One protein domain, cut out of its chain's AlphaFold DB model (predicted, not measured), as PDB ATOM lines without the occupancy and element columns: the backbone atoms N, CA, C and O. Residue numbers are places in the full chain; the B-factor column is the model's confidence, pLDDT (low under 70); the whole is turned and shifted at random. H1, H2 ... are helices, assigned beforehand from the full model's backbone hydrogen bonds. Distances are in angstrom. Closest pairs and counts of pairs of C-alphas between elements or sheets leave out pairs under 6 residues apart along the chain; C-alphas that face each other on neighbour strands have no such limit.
ATOM      1  N   MET A 113     162.635 129.376 153.283       77.56
ATOM      2  CA  MET A 113     161.644 128.809 154.195       77.56
ATOM      3  C   MET A 113     162.184 128.700 155.623       77.56
ATOM      4  O   MET A 113     161.400 128.418 156.526       77.56
ATOM      5  N   LYS A 114     163.485 128.927 155.859       82.31
ATOM      6  CA  LYS A 114     164.088 128.780 157.192       82.31
ATOM      7  C   LYS A 114     163.426 129.661 158.248       82.31
ATOM      8  O   LYS A 114     163.020 129.093 159.258       82.31
ATOM      9  N   PRO A 115     163.195 130.972 158.022       81.38
ATOM     10  CA  PRO A 115     162.555 131.810 159.036       81.38
ATOM     11  C   PRO A 115     161.135 131.332 159.370       81.38
ATOM     12  O   PRO A 115     160.690 131.408 160.512       81.38
ATOM     13  N   TYR A 116     160.420 130.792 158.376       82.06
ATOM     14  CA  TYR A 116     159.089 130.224 158.572       82.06
ATOM     15  C   TYR A 116     159.129 128.919 159.375       82.06
ATOM     16  O   TYR A 116     158.322 128.734 160.283       82.06
ATOM     17  N   VAL A 117     160.069 128.022 159.061       86.25
ATOM     18  CA  VAL A 117     160.260 126.762 159.794       86.25
ATOM     19  C   VAL A 117     160.678 127.034 161.239       86.25
ATOM     20  O   VAL A 117     160.166 126.380 162.142       86.25
ATOM     21  N   GLU A 118     161.551 128.014 161.472       86.25
ATOM     22  CA  GLU A 118     161.953 128.457 162.812       86.25
ATOM     23  C   GLU A 118     160.760 129.006 163.599       86.25
ATOM     24  O   GLU A 118     160.462 128.501 164.677       86.25
ATOM     25  N   ALA A 119     159.995 129.939 163.023       84.81
ATOM     26  CA  ALA A 119     158.792 130.469 163.665       84.81
ATOM     27  C   ALA A 119     157.747 129.374 163.956       84.81
ATOM     28  O   ALA A 119     157.082 129.401 164.992       84.81
ATOM     29  N   TYR A 120     157.607 128.392 163.063       86.19
ATOM     30  CA  TYR A 120     156.727 127.246 163.268       86.19
ATOM     31  C   TYR A 120     157.224 126.338 164.402       86.19
ATOM     32  O   TYR A 120     156.432 125.956 165.263       86.19
ATOM     33  N   ARG A 121     158.527 126.033 164.454       86.88
ATOM     34  CA  ARG A 121     159.148 125.278 165.555       86.88
ATOM     35  C   ARG A 121     158.970 125.995 166.886       86.88
ATOM     36  O   ARG A 121     158.585 125.358 167.863       86.88
ATOM     37  N   ASP A 122     159.186 127.303 166.919       85.44
ATOM     38  CA  ASP A 122     158.968 128.120 168.110       85.44
ATOM     39  C   ASP A 122     157.500 128.076 168.526       85.44
ATOM     40  O   ASP A 122     157.192 127.846 169.692       85.44
ATOM     41  N   GLN A 123     156.569 128.182 167.574       83.12
ATOM     42  CA  GLN A 123     155.149 128.052 167.869       83.12
ATOM     43  C   GLN A 123     154.811 126.669 168.433       83.12
ATOM     44  O   GLN A 123     154.058 126.608 169.402       83.12
ATOM     45  N   VAL A 124     155.359 125.581 167.876       83.75
ATOM     46  CA  VAL A 124     155.139 124.185 168.308       83.75
ATOM     47  C   VAL A 124     155.748 123.903 169.690       83.75
ATOM     48  O   VAL A 124     155.108 123.225 170.501       83.75
ATOM     49  N   ASN A 125     156.916 124.467 169.988       80.31
ATOM     50  CA  ASN A 125     157.666 124.229 171.226       80.31
ATOM     51  C   ASN A 125     157.400 125.276 172.325       80.31
ATOM     52  O   ASN A 125     157.783 125.076 173.484       80.31
ATOM     53  N   SER A 126     156.730 126.384 171.997       77.19
ATOM     54  CA  SER A 126     156.373 127.415 172.972       77.19
ATOM     55  C   SER A 126     155.398 126.874 174.018       77.19
ATOM     56  O   SER A 126     154.374 126.256 173.715       77.19
ATOM     57  N   HIS A 127     155.732 127.144 175.278       62.16
ATOM     58  CA  HIS A 127     154.881 126.879 176.439       62.16
ATOM     59  C   HIS A 127     153.974 128.083 176.763       62.16
ATOM     60  O   HIS A 127     153.235 128.056 177.737       62.16
ATOM     61  N   GLU A 128     154.035 129.151 175.959       61.78
ATOM     62  CA  GLU A 128     153.250 130.385 176.129       61.78
ATOM     63  C   GLU A 128     151.879 130.329 175.432       61.78
ATOM     64  O   GLU A 128     151.185 131.337 175.324       61.78
ATOM     65  N   ARG A 129     151.475 129.161 174.924       64.50
ATOM     66  CA  ARG A 129     150.167 128.988 174.284       64.50
ATOM     67  C   ARG A 129     149.066 128.883 175.332       64.50
ATOM     68  O   ARG A 129     149.232 128.214 176.344       64.50
ATOM     69  N   ASP A 130     147.891 129.411 175.000       59.66
ATOM     70  CA  ASP A 130     146.658 129.202 175.779       59.66
ATOM     71  C   ASP A 130     146.215 127.723 175.826       59.66
ATOM     72  O   ASP A 130     145.339 127.355 176.608       59.66
ATOM     73  N   VAL A 131     146.796 126.872 174.970       67.56
ATOM     74  CA  VAL A 131     146.494 125.442 174.864       67.56
ATOM     75  C   VAL A 131     147.790 124.636 174.930       67.56
ATOM     76  O   VAL A 131     148.645 124.741 174.044       67.56
ATOM     77  N   ASP A 132     147.900 123.788 175.951       74.69
ATOM     78  CA  ASP A 132     148.956 122.784 176.050       74.69
ATOM     79  C   ASP A 132     148.751 121.714 174.970       74.69
ATOM     80  O   ASP A 132     147.738 121.009 174.945       74.69
ATOM     81  N   LEU A 133     149.715 121.591 174.056       78.31
ATOM     82  CA  LEU A 133     149.730 120.489 173.100       78.31
ATOM     83  C   LEU A 133     150.153 119.201 173.801       78.31
ATOM     84  O   LEU A 133     151.044 119.202 174.652       78.31
ATOM     85  N   THR A 134     149.551 118.079 173.407       84.62
ATOM     86  CA  THR A 134     150.016 116.775 173.881       84.62
ATOM     87  C   THR A 134     151.386 116.443 173.269       84.62
ATOM     88  O   THR A 134     151.718 116.942 172.187       84.62
ATOM     89  N   PRO A 135     152.194 115.582 173.919       83.81
ATOM     90  CA  PRO A 135     153.509 115.188 173.408       83.81
ATOM     91  C   PRO A 135     153.473 114.630 171.977       83.81
ATOM     92  O   PRO A 135     154.401 114.848 171.203       83.81
ATOM     93  N   GLU A 136     152.390 113.947 171.601       86.75
ATOM     94  CA  GLU A 136     152.204 113.386 170.260       86.75
ATOM     95  C   GLU A 136     152.022 114.475 169.194       86.75
ATOM     96  O   GLU A 136     152.537 114.342 168.084       86.75
ATOM     97  N   LEU A 137     151.323 115.570 169.522       84.62
ATOM     98  CA  LEU A 137     151.151 116.698 168.603       84.62
ATOM     99  C   LEU A 137     152.451 117.484 168.423       84.62
ATOM    100  O   LEU A 137     152.721 117.952 167.321       84.62
ATOM    101  N   ILE A 138     153.260 117.607 169.478       86.44
ATOM    102  CA  ILE A 138     154.580 118.244 169.394       86.44
ATOM    103  C   ILE A 138     155.496 117.422 168.480       86.44
ATOM    104  O   ILE A 138     156.106 117.981 167.572       86.44
ATOM    105  N   ALA A 139     155.531 116.097 168.655       87.44
ATOM    106  CA  ALA A 139     156.304 115.204 167.791       87.44
ATOM    107  C   ALA A 139     155.855 115.290 166.320       87.44
ATOM    108  O   ALA A 139     156.685 115.464 165.433       87.44
ATOM    109  N   SER A 140     154.541 115.266 166.063       89.31
ATOM    110  CA  SER A 140     154.007 115.456 164.709       89.31
ATOM    111  C   SER A 140     154.329 116.839 164.134       89.31
ATOM    112  O   SER A 140     154.477 116.966 162.920       89.31
ATOM    113  N   GLY A 141     154.402 117.875 164.972       87.75
ATOM    114  CA  GLY A 141     154.824 119.209 164.561       87.75
ATOM    115  C   GLY A 141     156.288 119.227 164.124       87.75
ATOM    116  O   GLY A 141     156.602 119.779 163.074       87.75
ATOM    117  N   GLU A 142     157.178 118.561 164.858       88.88
ATOM    118  CA  GLU A 142     158.591 118.480 164.473       88.88
ATOM    119  C   GLU A 142     158.792 117.705 163.159       88.88
ATOM    120  O   GLU A 142     159.569 118.136 162.307       88.88
ATOM    121  N   ASP A 143     158.025 116.634 162.927       91.38
ATOM    122  CA  ASP A 143     158.043 115.903 161.650       91.38
ATOM    123  C   ASP A 143     157.643 116.809 160.470       91.38
ATOM    124  O   ASP A 143     158.255 116.772 159.395       91.38
ATOM    125  N   VAL A 144     156.634 117.668 160.665       89.88
ATOM    126  CA  VAL A 144     156.218 118.662 159.664       89.88
ATOM    127  C   VAL A 144     157.304 119.718 159.464       89.88
ATOM    128  O   VAL A 144     157.604 120.058 158.321       89.88
ATOM    129  N   ALA A 145     157.928 120.207 160.537       88.62
ATOM    130  CA  ALA A 145     159.028 121.165 160.450       88.62
ATOM    131  C   ALA A 145     160.205 120.595 159.645       88.62
ATOM    132  O   ALA A 145     160.709 121.254 158.736       88.62
ATOM    133  N   GLN A 146     160.583 119.342 159.905       88.75
ATOM    134  CA  GLN A 146     161.645 118.648 159.179       88.75
ATOM    135  C   GLN A 146     161.278 118.409 157.706       88.75
ATOM    136  O   GLN A 146     162.111 118.578 156.810       88.75
ATOM    137  N   PHE A 147     160.021 118.055 157.427       88.38
ATOM    138  CA  PHE A 147     159.526 117.951 156.057       88.38
ATOM    139  C   PHE A 147     159.623 119.293 155.325       88.38
ATOM    140  O   PHE A 147     160.136 119.329 154.207       88.38
ATOM    141  N   LEU A 148     159.196 120.392 155.952       84.56
ATOM    142  CA  LEU A 148     159.267 121.744 155.389       84.56
ATOM    143  C   LEU A 148     160.713 122.212 155.164       84.56
ATOM    144  O   LEU A 148     161.015 122.784 154.116       84.56
ATOM    145  N   GLU A 149     161.622 121.905 156.086       85.00
ATOM    146  CA  GLU A 149     163.055 122.192 155.957       85.00
ATOM    147  C   GLU A 149     163.650 121.516 154.709       85.00
ATOM    148  O   GLU A 149     164.386 122.144 153.944       85.00
ATOM    149  N   SER A 150     163.201 120.296 154.392       82.38
ATOM    150  CA  SER A 150     163.613 119.589 153.172       82.38
ATOM    151  C   SER A 150     163.187 120.281 151.861       82.38
ATOM    152  O   SER A 150     163.782 120.015 150.811       82.38
ATOM    153  N   PHE A 151     162.186 121.176 151.880       75.44
ATOM    154  CA  PHE A 151     161.841 122.028 150.727       75.44
ATOM    155  C   PHE A 151     162.719 123.270 150.631       75.44
ATOM    156  O   PHE A 151     162.946 123.763 149.521       75.44
ATOM    157  N   SER A 152     163.228 123.761 151.762       70.94
ATOM    158  CA  SER A 152     164.192 124.861 151.787       70.94
ATOM    159  C   SER A 152     165.487 124.453 151.085       70.94
ATOM    160  O   SER A 152     166.009 125.189 150.245       70.94
ATOM    161  N   ASP A 153     165.947 123.222 151.327       67.19
ATOM    162  CA  ASP A 153     167.145 122.665 150.687       67.19
ATOM    163  C   ASP A 153     167.008 122.533 149.162       67.19
ATOM    164  O   ASP A 153     167.997 122.594 148.424       67.19
ATOM    165  N   ARG A 154     165.774 122.412 148.660       69.06
ATOM    166  CA  ARG A 154     165.479 122.298 147.222       69.06
ATOM    167  C   ARG A 154     165.508 123.637 146.477       69.06
ATOM    168  O   ARG A 154     165.320 123.632 145.262       69.06
ATOM    169  N   LYS A 155     165.779 124.762 147.157       67.00
ATOM    170  CA  LYS A 155     165.800 126.123 146.578       67.00
ATOM    171  C   LYS A 155     164.529 126.429 145.782       67.00
ATOM    172  O   LYS A 155     164.582 126.754 144.591       67.00
ATOM    173  N   THR A 156     163.387 126.301 146.450       70.69
ATOM    174  CA  THR A 156     162.076 126.618 145.875       70.69
ATOM    175  C   THR A 156     162.027 128.080 145.414       70.69
ATOM    176  O   THR A 156     162.552 128.979 146.074       70.69
TER     177      THR A 156
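Overview. This is residues 113 to 156 of the 291 residues of an uncharacterized protein of Geomicrobium sp. JCM 19055 (UniProt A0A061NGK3). The domain is a helical hairpin: the long helix H2 and the shorter H1 lie side by side, nearly parallel in line but running opposite ways, joined at one end by a loop. Residues 126 to 132 of that loop stick out beyond the helix pair, and residues 153 to 156 follow H2 at the other end. The printed part has 44 residues with two named helices, H1 then H2, and no named strand; the class is all helix. It is only just loose, close to compact, with a radius of gyration of the C-alphas of 11.3 A, and its outline is flat, spanning 35 by 18 by 8 A.

Arrangement. The longest helix is H2, residues 135 to 152. It touches H1, residues 114 to 125, with 13 pairs of C-alphas within 8 A. Their closest C-alphas are those of Val 117 and Ala 145, 5.8 A apart. The two helices stand at a shallow tilt of 2 degrees, opposite ways, and form a helical hairpin. Their centres are 9.6 A apart. In H1 every O i to N i+4 pair is within hydrogen-bond range; in H2 it is 13 of 14.

Along the chain. H2 measures 26.0 A from first to last C-alpha, from Pro 135 at (153.509, 115.188, 173.408) to Ser 152 at (164.192, 124.861, 151.787). H1 measures 16.1 A, and its first C-alpha, that of Lys 114, is at (164.088, 128.780, 157.192).

Size, cuts and confidence. The two C-alphas farthest apart are those of Asp 130 and Lys 155, at 35.1 A. The C-alphas of Met 113 and Thr 156, the first and last printed, are 8.6 A apart. The printed part has no cut. The link from H1 to H2 is short, with 9 residues, and within it residues 126 to 132 stand free. The mean pLDDT of the printed part is 80.3, and it is under 70 at residues 127 to 131 and 153 to 155.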